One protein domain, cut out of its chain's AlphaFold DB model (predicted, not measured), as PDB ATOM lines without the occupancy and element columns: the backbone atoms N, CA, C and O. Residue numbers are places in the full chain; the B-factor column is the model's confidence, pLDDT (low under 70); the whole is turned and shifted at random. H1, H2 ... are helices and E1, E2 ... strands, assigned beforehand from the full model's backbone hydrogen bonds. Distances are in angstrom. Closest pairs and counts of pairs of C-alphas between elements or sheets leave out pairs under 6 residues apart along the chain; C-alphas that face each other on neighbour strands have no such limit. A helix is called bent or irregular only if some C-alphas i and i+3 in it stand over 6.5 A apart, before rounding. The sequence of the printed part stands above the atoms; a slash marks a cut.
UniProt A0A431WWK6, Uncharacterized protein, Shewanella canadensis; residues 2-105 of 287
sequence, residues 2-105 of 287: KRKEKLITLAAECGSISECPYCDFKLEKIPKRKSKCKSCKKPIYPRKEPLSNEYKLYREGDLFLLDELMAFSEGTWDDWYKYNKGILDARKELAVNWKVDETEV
ATOM      1  N   LYS A   2      20.152 -23.456 -37.065       85.31
ATOM      2  CA  LYS A   2      21.324 -24.345 -36.856       85.31
ATOM      3  C   LYS A   2      22.591 -24.059 -37.695       85.31
ATOM      4  O   LYS A   2      23.682 -24.326 -37.214       85.31
ATOM      5  N   ARG A   3      22.500 -23.574 -38.946       89.12
ATOM      6  CA  ARG A   3      23.704 -23.227 -39.744       89.12
ATOM      7  C   ARG A   3      24.332 -21.906 -39.298       89.12
ATOM      8  O   ARG A   3      25.538 -21.894 -39.108       89.12
ATOM      9  N   LYS A   4      23.532 -20.855 -39.066       87.56
ATOM     10  CA  LYS A   4      24.011 -19.553 -38.560       87.56
ATOM     11  C   LYS A   4      24.776 -19.716 -37.237       87.56
ATOM     12  O   LYS A   4      25.857 -19.170 -37.092       87.56
ATOM     13  N   GLU A   5      24.279 -20.550 -36.322       87.69
ATOM     14  CA  GLU A   5      24.985 -20.889 -35.070       87.69
ATOM     15  C   GLU A   5      26.324 -21.594 -35.329       87.69
ATOM     16  O   GLU A   5      27.347 -21.213 -34.765       87.69
ATOM     17  N   LYS A   6      26.346 -22.575 -36.244       90.31
ATOM     18  CA  LYS A   6      27.578 -23.273 -36.641       90.31
ATOM     19  C   LYS A   6      28.619 -22.345 -37.267       90.31
ATOM     20  O   LYS A   6      29.797 -22.663 -37.188       90.31
ATOM     21  N   LEU A   7      28.219 -21.234 -37.891       91.56
ATOM     22  CA  LEU A   7      29.172 -20.307 -38.508       91.56
ATOM     23  C   LEU A   7      30.079 -19.633 -37.493       91.56
ATOM     24  O   LEU A   7      31.248 -19.444 -37.793       91.56
ATOM     25  N   ILE A   8      29.582 -19.334 -36.293       88.88
ATOM     26  CA  ILE A   8      30.406 -18.745 -35.233       88.88
ATOM     27  C   ILE A   8      31.504 -19.732 -34.821       88.88
ATOM     28  O   ILE A   8      32.671 -19.361 -34.728       88.88
ATOM     29  N   THR A   9      31.146 -21.007 -34.642       90.12
ATOM     30  CA  THR A   9      32.107 -22.078 -34.343       90.12
ATOM     31  C   THR A   9      33.109 -22.262 -35.483       90.12
ATOM     32  O   THR A   9      34.313 -22.232 -35.253       90.12
ATOM     33  N   LEU A  10      32.627 -22.355 -36.727       89.75
ATOM     34  CA  LEU A  10      33.482 -22.510 -37.904       89.75
ATOM     35  C   LEU A  10      34.423 -21.311 -38.101       89.75
ATOM     36  O   LEU A  10      35.574 -21.506 -38.471       89.75
ATOM     37  N   ALA A  11      33.976 -20.084 -37.825       89.81
ATOM     38  CA  ALA A  11      34.806 -18.881 -37.904       89.81
ATOM     39  C   ALA A  11      35.971 -18.908 -36.903       89.81
ATOM     40  O   ALA A  11      37.081 -18.465 -37.219       89.81
ATOM     41  N   ALA A  12      35.728 -19.447 -35.704       87.06
ATOM     42  CA  ALA A  12      36.749 -19.609 -34.676       87.06
ATOM     43  C   ALA A  12      37.777 -20.686 -35.056       87.06
ATOM     44  O   ALA A  12      38.973 -20.474 -34.869       87.06
ATOM     45  N   GLU A  13      37.317 -21.802 -35.627       87.38
ATOM     46  CA  GLU A  13      38.152 -22.950 -36.009       87.38
ATOM     47  C   GLU A  13      38.888 -22.755 -37.346       87.38
ATOM     48  O   GLU A  13      39.903 -23.405 -37.595       87.38
ATOM     49  N   CYS A  14      38.393 -21.875 -38.223       87.38
ATOM     50  CA  CYS A  14      38.965 -21.689 -39.552       87.38
ATOM     51  C   CYS A  14      40.144 -20.705 -39.578       87.38
ATOM     52  O   CYS A  14      40.128 -19.615 -38.992       87.38
ATOM     53  N   GLY A  15      41.145 -21.084 -40.373       88.94
ATOM     54  CA  GLY A  15      42.359 -20.315 -40.602       88.94
ATOM     55  C   GLY A  15      43.305 -20.264 -39.398       88.94
ATOM     56  O   GLY A  15      42.982 -20.666 -38.288       88.94
ATOM     57  N   SER A  16      44.512 -19.758 -39.631       91.12
ATOM     58  CA  SER A  16      45.578 -19.690 -38.625       91.12
ATOM     59  C   SER A  16      46.232 -18.308 -38.584       91.12
ATOM     60  O   SER A  16      46.351 -17.622 -39.597       91.12
ATOM     61  N   ILE A  17      46.689 -17.876 -37.409       89.06
ATOM     62  CA  ILE A  17      47.264 -16.531 -37.212       89.06
ATOM     63  C   ILE A  17      48.788 -16.476 -37.401       89.06
ATOM     64  O   ILE A  17      49.354 -15.404 -37.587       89.06
ATOM     65  N   SER A  18      49.484 -17.613 -37.358       87.75
ATOM     66  CA  SER A  18      50.958 -17.641 -37.352       87.75
ATOM     67  C   SER A  18      51.579 -18.872 -38.015       87.75
ATOM     68  O   SER A  18      52.796 -18.925 -38.188       87.75
ATOM     69  N   GLU A  19      50.772 -19.848 -38.420       94.56
ATOM     70  CA  GLU A  19      51.229 -21.157 -38.896       94.56
ATOM     71  C   GLU A  19      50.602 -21.491 -40.247       94.56
ATOM     72  O   GLU A  19      49.577 -20.936 -40.630       94.56
ATOM     73  N   CYS A  20      51.231 -22.361 -41.030       94.06
ATOM     74  CA  CYS A  20      50.665 -22.784 -42.303       94.06
ATOM     75  C   CYS A  20      49.426 -23.663 -42.060       94.06
ATOM     76  O   CYS A  20      49.588 -24.725 -41.473       94.06
ATOM     77  N   PRO A  21      48.247 -23.348 -42.627       92.50
ATOM     78  CA  PRO A  21      47.010 -24.092 -42.362       92.50
ATOM     79  C   PRO A  21      46.965 -25.497 -43.002       92.50
ATOM     80  O   PRO A  21      45.915 -26.122 -43.054       92.50
ATOM     81  N   TYR A  22      48.083 -25.984 -43.549       91.31
ATOM     82  CA  TYR A  22      48.201 -27.327 -44.129       91.31
ATOM     83  C   TYR A  22      49.256 -28.210 -43.458       91.31
ATOM     84  O   TYR A  22      49.276 -29.407 -43.721       91.31
ATOM     85  N   CYS A  23      50.231 -27.628 -42.757       93.38
ATOM     86  CA  CYS A  23      51.388 -28.374 -42.238       93.38
ATOM     87  C   CYS A  23      51.976 -27.762 -40.964       93.38
ATOM     88  O   CYS A  23      53.101 -28.093 -40.602       93.38
ATOM     89  N   ASP A  24      51.284 -26.781 -40.386       94.06
ATOM     90  CA  ASP A  24      51.604 -26.097 -39.130       94.06
ATOM     91  C   ASP A  24      52.993 -25.439 -39.075       94.06
ATOM     92  O   ASP A  24      53.465 -24.981 -38.038       94.06
ATOM     93  N   PHE A  25      53.665 -25.312 -40.225       94.88
ATOM     94  CA  PHE A  25      54.938 -24.610 -40.319       94.88
ATOM     95  C   PHE A  25      54.770 -23.156 -39.873       94.88
ATOM     96  O   PHE A  25      54.038 -22.392 -40.507       94.88
ATOM     97  N   LYS A  26      55.487 -22.769 -38.820       94.69
ATOM     98  CA  LYS A  26      55.442 -21.423 -38.251       94.69
ATOM     99  C   LYS A  26      56.026 -20.393 -39.212       94.69
ATOM    100  O   LYS A  26      57.164 -20.508 -39.668       94.69
ATOM    101  N   LEU A  27      55.245 -19.364 -39.523       88.56
ATOM    102  CA  LEU A  27      55.680 -18.251 -40.351       88.56
ATOM    103  C   LEU A  27      56.298 -17.162 -39.472       88.56
ATOM    104  O   LEU A  27      55.732 -16.766 -38.460       88.56
ATOM    105  N   GLU A  28      57.430 -16.614 -39.915       86.19
ATOM    106  CA  GLU A  28      58.049 -15.433 -39.289       86.19
ATOM    107  C   GLU A  28      57.117 -14.213 -39.345       86.19
ATOM    108  O   GLU A  28      57.120 -13.370 -38.452       86.19
ATOM    109  N   LYS A  29      56.322 -14.107 -40.419       87.06
ATOM    110  CA  LYS A  29      55.359 -13.029 -40.641       87.06
ATOM    111  C   LYS A  29      54.220 -13.493 -41.543       87.06
ATOM    112  O   LYS A  29      54.465 -14.190 -42.531       87.06
ATOM    113  N   ILE A  30      52.999 -13.029 -41.261       87.56
ATOM    114  CA  ILE A  30      51.850 -13.230 -42.150       87.56
ATOM    115  C   ILE A  30      52.119 -12.509 -43.489       87.56
ATOM    116  O   ILE A  30      52.359 -11.293 -43.503       87.56
ATOM    117  N   PRO A  31      52.103 -13.215 -44.632       90.19
ATOM    118  CA  PRO A  31      52.231 -12.597 -45.945       90.19
ATOM    119  C   PRO A  31      51.085 -11.613 -46.219       90.19
ATOM    120  O   PRO A  31      49.939 -11.855 -45.863       90.19
ATOM    121  N   LYS A  32      51.376 -10.513 -46.926       89.44
ATOM    122  CA  LYS A  32      50.351  -9.526 -47.330       89.44
ATOM    123  C   LYS A  32      49.495  -9.973 -48.521       89.44
ATOM    124  O   LYS A  32      48.428  -9.424 -48.757       89.44
ATOM    125  N   ARG A  33      49.991 -10.925 -49.314       92.25
ATOM    126  CA  ARG A  33      49.369 -11.418 -50.553       92.25
ATOM    127  C   ARG A  33      49.407 -12.942 -50.600       92.25
ATOM    128  O   ARG A  33      50.173 -13.547 -49.849       92.25
ATOM    129  N   LYS A  34      48.629 -13.547 -51.507       93.69
ATOM    130  CA  LYS A  34      48.696 -14.992 -51.792       93.69
ATOM    131  C   LYS A  34      50.160 -15.405 -51.964       93.69
ATOM    132  O   LYS A  34      50.900 -14.778 -52.722       93.69
ATOM    133  N   SER A  35      50.579 -16.430 -51.233       94.00
ATOM    134  CA  SER A  35      51.956 -16.932 -51.261       94.00
ATOM    135  C   SER A  35      51.970 -18.446 -51.077       94.00
ATOM    136  O   SER A  35      50.933 -19.042 -50.805       94.00
ATOM    137  N   LYS A  36      53.121 -19.091 -51.278       95.31
ATOM    138  CA  LYS A  36      53.292 -20.528 -51.024       95.31
ATOM    139  C   LYS A  36      53.989 -20.728 -49.683       95.31
ATOM    140  O   LYS A  36      54.922 -19.991 -49.364       95.31
ATOM    141  N   CYS A  37      53.569 -21.735 -48.922       94.88
ATOM    142  CA  CYS A  37      54.265 -22.118 -47.698       94.88
ATOM    143  C   CYS A  37      55.716 -22.526 -48.008       94.88
ATOM    144  O   CYS A  37      55.967 -23.267 -48.961       94.88
ATOM    145  N   LYS A  38      56.681 -22.074 -47.193       93.19
ATOM    146  CA  LYS A  38      58.103 -22.419 -47.370       93.19
ATOM    147  C   LYS A  38      58.358 -23.926 -47.200       93.19
ATOM    148  O   LYS A  38      59.219 -24.447 -47.908       93.19
ATOM    149  N   SER A  39      57.585 -24.598 -46.342       95.56
ATOM    150  CA  SER A  39      57.667 -26.040 -46.072       95.56
ATOM    151  C   SER A  39      56.907 -26.864 -47.122       95.56
ATOM    152  O   SER A  39      57.516 -27.380 -48.055       95.56
ATOM    153  N   CYS A  40      55.572 -26.907 -47.060       95.38
ATOM    154  CA  CYS A  40      54.765 -27.804 -47.900       95.38
ATOM    155  C   CYS A  40      54.490 -27.299 -49.327       95.38
ATOM    156  O   CYS A  40      53.809 -27.975 -50.093       95.38
ATOM    157  N   LYS A  41      54.947 -26.092 -49.686       95.50
ATOM    158  CA  LYS A  41      54.737 -25.437 -50.997       95.50
ATOM    159  C   LYS A  41      53.275 -25.199 -51.412       95.50
ATOM    160  O   LYS A  41      53.053 -24.592 -52.462       95.50
ATOM    161  N   LYS A  42      52.287 -25.584 -50.593       94.31
ATOM    162  CA  LYS A  42      50.863 -25.312 -50.837       94.31
ATOM    163  C   LYS A  42      50.563 -23.803 -50.771       94.31
ATOM    164  O   LYS A  42      51.217 -23.084 -50.003       94.31
ATOM    165  N   PRO A  43      49.614 -23.299 -51.584       94.88
ATOM    166  CA  PRO A  43      49.221 -21.895 -51.567       94.88
ATOM    167  C   PRO A  43      48.444 -21.554 -50.289       94.88
ATOM    168  O   PRO A  43      47.477 -22.230 -49.949       94.88
ATOM    169  N   ILE A  44      48.854 -20.481 -49.616       95.19
ATOM    170  CA  ILE A  44      48.207 -19.909 -48.432       95.19
ATOM    171  C   ILE A  44      47.593 -18.547 -48.772       95.19
ATOM    172  O   ILE A  44      48.182 -17.739 -49.506       95.19
ATOM    173  N   TYR A  45      46.407 -18.297 -48.228       95.31
ATOM    174  CA  TYR A  45      45.579 -17.145 -48.571       95.31
ATOM    175  C   TYR A  45      45.390 -16.243 -47.343       95.31
ATOM    176  O   TYR A  45      44.562 -16.551 -46.493       95.31
ATOM    177  N   PRO A  46      46.147 -15.136 -47.214       94.44
ATOM    178  CA  PRO A  46      45.931 -14.173 -46.140       94.44
ATOM    179  C   PRO A  46      44.651 -13.368 -46.401       94.44
ATOM    180  O   PRO A  46      44.510 -12.738 -47.460       94.44
ATOM    181  N   ARG A  47      43.717 -13.398 -45.449       95.12
ATOM    182  CA  ARG A  47      42.430 -12.683 -45.494       95.12
ATOM    183  C   ARG A  47      42.057 -12.190 -44.099       95.12
ATOM    184  O   ARG A  47      42.545 -12.725 -43.107       95.12
ATOM    185  N   LYS A  48      41.210 -11.165 -44.037       93.19
ATOM    186  CA  LYS A  48      40.528 -10.810 -42.792       93.19
ATOM    187  C   LYS A  48      39.357 -11.758 -42.591       93.19
ATOM    188  O   LYS A  48      38.609 -11.990 -43.537       93.19
ATOM    189  N   GLU A  49      39.219 -12.282 -41.386       93.75
ATOM    190  CA  GLU A  49      38.037 -13.033 -40.990       93.75
ATOM    191  C   GLU A  49      36.869 -12.042 -40.782       93.75
ATOM    192  O   GLU A  49      37.049 -11.072 -40.043       93.75
ATOM    193  N   PRO A  50      35.710 -12.221 -41.440       93.75
ATOM    194  CA  PRO A  50      34.640 -11.220 -41.446       93.75
ATOM    195  C   PRO A  50      34.039 -10.864 -40.079       93.75
ATOM    196  O   PRO A  50      33.577  -9.738 -39.902       93.75
ATOM    197  N   LEU A  51      34.035 -11.781 -39.106       91.31
ATOM    198  CA  LEU A  51      33.391 -11.552 -37.806       91.31
ATOM    199  C   LEU A  51      34.323 -10.893 -36.780       91.31
ATOM    200  O   LEU A  51      33.923  -9.974 -36.070       91.31
ATOM    201  N   SER A  52      35.574 -11.341 -36.709       90.50
ATOM    202  CA  SER A  52      36.601 -10.857 -35.776       90.50
ATOM    203  C   SER A  52      37.465  -9.735 -36.351       90.50
ATOM    204  O   SER A  52      38.145  -9.040 -35.600       90.50
ATOM    205  N   ASN A  53      37.455  -9.539 -37.673       90.25
ATOM    206  CA  ASN A  53      38.356  -8.647 -38.412       90.25
ATOM    207  C   ASN A  53      39.857  -8.971 -38.273       90.25
ATOM    208  O   ASN A  53      40.705  -8.194 -38.731       90.25
ATOM    209  N   GLU A  54      40.205 -10.122 -37.696       91.19
ATOM    210  CA  GLU A  54      41.588 -10.570 -37.561       91.19
ATOM    211  C   GLU A  54      42.139 -11.083 -38.893       91.19
ATOM    212  O   GLU A  54      41.441 -11.722 -39.683       91.19
ATOM    213  N   TYR A  55      43.421 -10.824 -39.157       91.88
ATOM    214  CA  TYR A  55      44.098 -11.412 -40.309       91.88
ATOM    215  C   TYR A  55      44.485 -12.859 -40.013       91.88
ATOM    216  O   TYR A  55      45.325 -13.115 -39.151       91.88
ATOM    217  N   LYS A  56      43.928 -13.785 -40.794       94.06
ATOM    218  CA  LYS A  56      44.217 -15.219 -40.726       94.06
ATOM    219  C   LYS A  56      44.704 -15.748 -42.079       94.06
ATOM    220  O   LYS A  56      44.548 -15.119 -43.132       94.06
ATOM    221  N   LEU A  57      45.341 -16.910 -42.040       94.81
ATOM    222  CA  LEU A  57      45.818 -17.676 -43.180       94.81
ATOM    223  C   LEU A  57      44.861 -18.821 -43.464       94.81
ATOM    224  O   LEU A  57      44.620 -19.654 -42.600       94.81
ATOM    225  N   TYR A  58      44.374 -18.884 -44.697       94.31
ATOM    226  CA  TYR A  58      43.371 -19.855 -45.117       94.31
ATOM    227  C   TYR A  58      43.917 -20.834 -46.146       94.31
ATOM    228  O   TYR A  58      44.831 -20.506 -46.921       94.31
ATOM    229  N   ARG A  59      43.326 -22.031 -46.170       92.94
ATOM    230  CA  ARG A  59      43.439 -22.961 -47.291       92.94
ATOM    231  C   ARG A  59      42.540 -22.489 -48.423       92.94
ATOM    232  O   ARG A  59      41.631 -21.687 -48.234       92.94
ATOM    233  N   GLU A  60      42.766 -23.026 -49.613       90.56
ATOM    234  CA  GLU A  60      41.890 -22.757 -50.757       90.56
ATOM    235  C   GLU A  60      40.454 -23.220 -50.494       90.56
ATOM    236  O   GLU A  60      39.500 -22.497 -50.769       90.56
ATOM    237  N   GLY A  61      40.307 -24.391 -49.872       87.56
ATOM    238  CA  GLY A  61      39.010 -24.960 -49.519       87.56
ATOM    239  C   GLY A  61      38.221 -24.175 -48.468       87.56
ATOM    240  O   GLY A  61      37.004 -24.354 -48.385       87.56
ATOM    241  N   ASP A  62      38.883 -23.296 -47.708       91.38
ATOM    242  CA  ASP A  62      38.248 -22.445 -46.697       91.38
ATOM    243  C   ASP A  62      37.676 -21.153 -47.308       91.38
ATOM    244  O   ASP A  62      36.860 -20.483 -46.679       91.38
ATOM    245  N   LEU A  63      38.063 -20.788 -48.540       92.25
ATOM    246  CA  LEU A  63      37.637 -19.526 -49.162       92.25
ATOM    247  C   LEU A  63      36.117 -19.448 -49.353       92.25
ATOM    248  O   LEU A  63      35.530 -18.385 -49.203       92.25
ATOM    249  N   PHE A  64      35.463 -20.581 -49.600       93.75
ATOM    250  CA  PHE A  64      34.006 -20.624 -49.719       93.75
ATOM    251  C   PHE A  64      33.289 -20.391 -48.385       93.75
ATOM    252  O   PHE A  64      32.219 -19.790 -48.349       93.75
ATOM    253  N   LEU A  65      33.887 -20.847 -47.278       93.56
ATOM    254  CA  LEU A  65      33.391 -20.539 -45.939       93.56
ATOM    255  C   LEU A  65      33.573 -19.047 -45.637       93.56
ATOM    256  O   LEU A  65      32.684 -18.443 -45.050       93.56
ATOM    257  N   LEU A  66      34.685 -18.438 -46.064       94.56
ATOM    258  CA  LEU A  66      34.884 -16.994 -45.926       94.56
ATOM    259  C   LEU A  66      33.806 -16.181 -46.646       94.56
ATOM    260  O   LEU A  66      33.315 -15.213 -46.072       94.56
ATOM    261  N   ASP A  67      33.403 -16.588 -47.850       95.06
ATOM    262  CA  ASP A  67      32.304 -15.934 -48.569       95.06
ATOM    263  C   ASP A  67      30.976 -16.048 -47.793       95.06
ATOM    264  O   ASP A  67      30.222 -15.079 -47.706       95.06
ATOM    265  N   GLU A  68      30.706 -17.203 -47.169       95.50
ATOM    266  CA  GLU A  68      29.533 -17.392 -46.300       95.50
ATOM    267  C   GLU A  68      29.586 -16.500 -45.052       95.50
ATOM    268  O   GLU A  68      28.578 -15.900 -44.672       95.50
ATOM    269  N   LEU A  69      30.756 -16.398 -44.413       95.81
ATOM    270  CA  LEU A  69      30.977 -15.549 -43.240       95.81
ATOM    271  C   LEU A  69      30.843 -14.064 -43.584       95.81
ATOM    272  O   LEU A  69      30.289 -13.305 -42.790       95.81
ATOM    273  N   MET A  70      31.288 -13.655 -44.772       95.50
ATOM    274  CA  MET A  70      31.134 -12.288 -45.262       95.50
ATOM    275  C   MET A  70      29.654 -11.952 -45.447       95.50
ATOM    276  O   MET A  70      29.172 -10.999 -44.837       95.50
ATOM    277  N   ALA A  71      28.900 -12.803 -46.149       95.75
ATOM    278  CA  ALA A  71      27.455 -12.631 -46.293       95.75
ATOM    279  C   ALA A  71      26.724 -12.628 -44.935       95.75
ATOM    280  O   ALA A  71      25.747 -11.905 -44.737       95.75
ATOM    281  N   PHE A  72      27.208 -13.416 -43.968       95.38
ATOM    282  CA  PHE A  72      26.708 -13.392 -42.595       95.38
ATOM    283  C   PHE A  72      26.977 -12.064 -41.889       95.38
ATOM    284  O   PHE A  72      26.050 -11.503 -41.305       95.38
ATOM    285  N   SER A  73      28.193 -11.532 -41.996       94.56
ATOM    286  CA  SER A  73      28.561 -10.241 -41.405       94.56
ATOM    287  C   SER A  73      27.806  -9.055 -42.023       94.56
ATOM    288  O   SER A  73      27.482  -8.102 -41.322       94.56
ATOM    289  N   GLU A  74      27.467  -9.137 -43.312       95.19
ATOM    290  CA  GLU A  74      26.789  -8.077 -44.070       95.19
ATOM    291  C   GLU A  74      25.254  -8.164 -44.007       95.19
ATOM    292  O   GLU A  74      24.556  -7.306 -44.541       95.19
ATOM    293  N   GLY A  75      24.703  -9.202 -43.369       94.75
ATOM    294  CA  GLY A  75      23.256  -9.412 -43.287       94.75
ATOM    295  C   GLY A  75      22.609  -9.944 -44.574       94.75
ATOM    296  O   GLY A  75      21.386 -10.010 -44.651       94.75
ATOM    297  N   THR A  76      23.400 -10.379 -45.560       96.12
ATOM    298  CA  THR A  76      22.948 -10.939 -46.851       96.12
ATOM    299  C   THR A  76      22.955 -12.476 -46.876       96.12
ATOM    300  O   THR A  76      22.763 -13.109 -47.918       96.12
ATOM    301  N   TRP A  77      23.154 -13.112 -45.715       95.56
ATOM    302  CA  TRP A  77      23.324 -14.564 -45.611       95.56
ATOM    303  C   TRP A  77      22.145 -15.380 -46.129       95.56
ATOM    304  O   TRP A  77      22.368 -16.446 -46.692       95.56
ATOM    305  N   ASP A  78      20.901 -14.940 -45.928       94.62
ATOM    306  CA  ASP A  78      19.744 -15.748 -46.327       94.62
ATOM    307  C   ASP A  78      19.687 -15.927 -47.858       94.62
ATOM    308  O   ASP A  78      19.439 -17.038 -48.336       94.62
ATOM    309  N   ASP A  79      20.039 -14.890 -48.624       93.44
ATOM    310  CA  ASP A  79      20.164 -14.964 -50.083       93.44
ATOM    311  C   ASP A  79      21.375 -15.797 -50.507       93.44
ATOM    312  O   ASP A  79      21.259 -16.682 -51.364       93.44
ATOM    313  N   TRP A  80      22.524 -15.582 -49.856       94.88
ATOM    314  CA  TRP A  80      23.724 -16.378 -50.104       94.88
ATOM    315  C   TRP A  80      23.453 -17.869 -49.876       94.88
ATOM    316  O   TRP A  80      23.788 -18.702 -50.719       94.88
ATOM    317  N   TYR A  81      22.800 -18.218 -48.766       94.94
ATOM    318  CA  TYR A  81      22.502 -19.597 -48.398       94.94
ATOM    319  C   TYR A  81      21.469 -20.208 -49.338       94.94
ATOM    320  O   TYR A  81      21.642 -21.345 -49.770       94.94
ATOM    321  N   LYS A  82      20.428 -19.461 -49.722       92.62
ATOM    322  CA  LYS A  82      19.452 -19.912 -50.723       92.62
ATOM    323  C   LYS A  82      20.131 -20.304 -52.038       92.62
ATOM    324  O   LYS A  82      19.768 -21.325 -52.618       92.62
ATOM    325  N   TYR A  83      21.123 -19.532 -52.482       89.56
ATOM    326  CA  TYR A  83      21.861 -19.811 -53.714       89.56
ATOM    327  C   TYR A  83      22.881 -20.955 -53.561       89.56
ATOM    328  O   TYR A  83      23.010 -21.801 -54.447       89.56
ATOM    329  N   ASN A  84      23.583 -21.023 -52.426       94.69
ATOM    330  CA  ASN A  84      24.737 -21.910 -52.239       94.69
ATOM    331  C   ASN A  84      24.445 -23.210 -51.479       94.69
ATOM    332  O   ASN A  84      25.297 -24.099 -51.460       94.69
ATOM    333  N   LYS A  85      23.258 -23.378 -50.882       94.88
ATOM    334  CA  LYS A  85      22.910 -24.581 -50.107       94.88
ATOM    335  C   LYS A  85      23.138 -25.870 -50.902       94.88
ATOM    336  O   LYS A  85      23.725 -26.802 -50.371       94.88
ATOM    337  N   GLY A  86      22.737 -25.906 -52.175       95.06
ATOM    338  CA  GLY A  86      22.945 -27.090 -53.017       95.06
ATOM    339  C   GLY A  86      24.424 -27.447 -53.201       95.06
ATOM    340  O   GLY A  86      24.766 -28.623 -53.250       95.06
ATOM    341  N   ILE A  87      25.311 -26.447 -53.244       96.06
ATOM    342  CA  ILE A  87      26.764 -26.656 -53.329       96.06
ATOM    343  C   ILE A  87      27.295 -27.185 -51.992       96.06
ATOM    344  O   ILE A  87      28.088 -28.119 -51.987       96.06
ATOM    345  N   LEU A  88      26.839 -26.636 -50.860       94.69
ATOM    346  CA  LEU A  88      27.216 -27.123 -49.524       94.69
ATOM    347  C   LEU A  88      26.793 -28.580 -49.301       94.69
ATOM    348  O   LEU A  88      27.561 -29.373 -48.758       94.69
ATOM    349  N   ASP A  89      25.578 -28.931 -49.714       95.94
ATOM    350  CA  ASP A  89      25.053 -30.290 -49.580       95.94
ATOM    351  C   ASP A  89      25.835 -31.260 -50.487       95.94
ATOM    352  O   ASP A  89      26.290 -32.304 -50.019       95.94
ATOM    353  N   ALA A  90      26.107 -30.870 -51.738       97.25
ATOM    354  CA  ALA A  90      26.933 -31.646 -52.663       97.25
ATOM    355  C   ALA A  90      28.380 -31.823 -52.172       97.25
ATOM    356  O   ALA A  90      28.960 -32.899 -52.315       97.25
ATOM    357  N   ARG A  91      28.968 -30.790 -51.557       96.00
ATOM    358  CA  ARG A  91      30.328 -30.848 -51.007       96.00
ATOM    359  C   ARG A  91      30.436 -31.890 -49.894       96.00
ATOM    360  O   ARG A  91      31.384 -32.669 -49.881       96.00
ATOM    361  N   LYS A  92      29.444 -31.947 -49.002       95.19
ATOM    362  CA  LYS A  92      29.368 -32.955 -47.931       95.19
ATOM    363  C   LYS A  92      29.200 -34.364 -48.476       95.19
ATOM    364  O   LYS A  92      29.857 -35.281 -47.999       95.19
ATOM    365  N   GLU A  93      28.332 -34.531 -49.469       97.25
ATOM    366  CA  GLU A  93      28.127 -35.820 -50.132       97.25
ATOM    367  C   GLU A  93      29.436 -36.331 -50.753       97.25
ATOM    368  O   GLU A  93      29.835 -37.472 -50.521       97.25
ATOM    369  N   LEU A  94      30.149 -35.469 -51.484       97.69
ATOM    370  CA  LEU A  94      31.443 -35.806 -52.079       97.69
ATOM    371  C   LEU A  94      32.503 -36.130 -51.024       97.69
ATOM    372  O   LEU A  94      33.227 -37.105 -51.194       97.69
ATOM    373  N   ALA A  95      32.563 -35.377 -49.923       96.81
ATOM    374  CA  ALA A  95      33.515 -35.630 -48.840       96.81
ATOM    375  C   ALA A  95      33.343 -37.040 -48.254       96.81
ATOM    376  O   ALA A  95      34.316 -37.779 -48.099       96.81
ATOM    377  N   VAL A  96      32.090 -37.451 -48.017       97.69
ATOM    378  CA  VAL A  96      31.752 -38.810 -47.570       97.69
ATOM    379  C   VAL A  96      32.156 -39.848 -48.618       97.69
ATOM    380  O   VAL A  96      32.804 -40.838 -48.279       97.69
ATOM    381  N   ASN A  97      31.818 -39.617 -49.890       96.81
ATOM    382  CA  ASN A  97      32.112 -40.550 -50.981       96.81
ATOM    383  C   ASN A  97      33.619 -40.747 -51.199       96.81
ATOM    384  O   ASN A  97      34.069 -41.859 -51.472       96.81
ATOM    385  N   TRP A  98      34.401 -39.679 -51.070       97.06
ATOM    386  CA  TRP A  98      35.848 -39.688 -51.283       97.06
ATOM    387  C   TRP A  98      36.646 -40.012 -50.020       97.06
ATOM    388  O   TRP A  98      37.848 -40.241 -50.113       97.06
ATOM    389  N   LYS A  99      35.984 -40.082 -48.856       97.12
ATOM    390  CA  LYS A  99      36.605 -40.324 -47.543       97.12
ATOM    391  C   LYS A  99      37.681 -39.282 -47.208       97.12
ATOM    392  O   LYS A  99      38.744 -39.624 -46.694       97.12
ATOM    393  N   VAL A 100      37.386 -38.021 -47.503       94.19
ATOM    394  CA  VAL A 100      38.250 -36.862 -47.230       94.19
ATOM    395  C   VAL A 100      37.519 -35.851 -46.356       94.19
ATOM    396  O   VAL A 100      36.304 -35.937 -46.167       94.19
ATOM    397  N   ASP A 101      38.253 -34.878 -45.823       89.88
ATOM    398  CA  ASP A 101      37.639 -33.749 -45.128       89.88
ATOM    399  C   ASP A 101      36.832 -32.868 -46.104       89.88
ATOM    400  O   ASP A 101      37.209 -32.695 -47.265       89.88
ATOM    401  N   GLU A 102      35.729 -32.266 -45.638       90.31
ATOM    402  CA  GLU A 102      34.874 -31.405 -46.475       90.31
ATOM    403  C   GLU A 102      35.677 -30.267 -47.122       90.31
ATOM    404  O   GLU A 102      35.443 -29.912 -48.280       90.31
ATOM    405  N   THR A 103      36.667 -29.723 -46.412       86.75
ATOM    406  CA  THR A 103      37.501 -28.631 -46.917       86.75
ATOM    407  C   THR A 103      38.462 -29.062 -48.024       86.75
ATOM    408  O   THR A 103      38.909 -28.212 -48.794       86.75
ATOM    409  N   GLU A 104      38.727 -30.359 -48.174       89.06
ATOM    410  CA  GLU A 104      39.546 -30.901 -49.261       89.06
ATOM    411  C   GLU A 104      38.755 -31.112 -50.555       89.06
ATOM    412  O   GLU A 104      39.356 -31.182 -51.625       89.06
ATOM    413  N   VAL A 105      37.419 -31.135 -50.493       93.88
ATOM    414  CA  VAL A 105      36.570 -31.193 -51.691       93.88
ATOM    415  C   VAL A 105      36.610 -29.843 -52.421       93.88
ATOM    416  O   VAL A 105      36.217 -28.824 -51.827       93.88
TER     417      VAL A 105
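This is residues 2 to 105 of the 287 residues of an uncharacterized protein of Shewanella canadensis (UniProt A0A431WWK6). A helix, H2, lies in the middle, with a small two-stranded hairpin, E1 and E2, beyond its first residues and a long kinked helix, H3, folding back from its last ones. H1 runs past one side of H2, the long loop of residues 14 to 42 forms the end of the domain beyond the strand hairpin, and residues 99 to 105 fold back after H3. The printed part has 104 residues, with three named helices and two named strands in the order H1, E1, E2, H2, H3; the sheet, order E1 - E2, is antiparallel and the class is mostly helix. The whole is compact, with a radius of gyration of the C-alphas of 14.3 A and spans of 40 by 33 by 20 A.

H1, residues 2 to 13, only just touches H2, residues 60 to 73, with 3 pairs of C-alphas within 8 A. The closest C-alphas of the two are those of Leu 7 and Leu 69, 6.9 A apart, and H2 touches H1 with residues 69 to 72 alone. H1 and H2 run opposite ways at a steep tilt of 57 degrees. After H1, the short stretch of residues 35 to 36 pairs antiparallel with residues 43 to 44 of E1, residues 43 to 48. E1 and E2, residues 55 to 58, form an antiparallel hairpin, their directions at 147 degrees. N 45 and O 58 are 3.0 A apart and N 56 and O 47 are 2.9 A apart, both within hydrogen-bond range. The closest C-alphas of E1 and H2 are those of Tyr 45 and Glu 60, 7.1 A apart. H2 and H3, residues 77 to 98, form a helical hairpin: they touch, closest at the C-alphas of Ala 71 and Trp 77, 4.6 A, and run opposite ways at a shallow tilt of 26 degrees. H2 touches H3 with residues 68 to 71 alone, and H3 touches H2 with residues 77 to 81 alone. H3 is apart from H1, E1 and E2, and H1 is apart from E2. O i to N i+4 pairs are within hydrogen-bond range in 6 of 8 cases in H1, 8 of 10 in H2 and 16 of 18 in H3.

H1 begins at C-alpha 2, at (21.324, -24.345, -36.856), and is 16.9 A long. E1 measures 16.6 A and E2 9.7 A. H2, 20.5 A, begins at C-alpha 60, at (41.890, -22.757, -50.757); it is irregular, but only just: C-alphas 61 and 64 are 6.6 A apart. H3, 28.6 A, ends at C-alpha 98, at (35.848, -39.688, -51.283); it has a kink of 56 degrees near residue 84 and is irregular, with C-alphas 83 and 86 7.4 A apart.

The two C-alphas farthest apart are those of Glu 28 and Lys 82, 40.5 A. The printed part has no cut. The link from H1 to E1, 29 residues, is long; E1 to E2 is short, and E2 to H2 and H2 to H3 are tight. The mean pLDDT of the printed part is 92.8, and no printed residue is under 70.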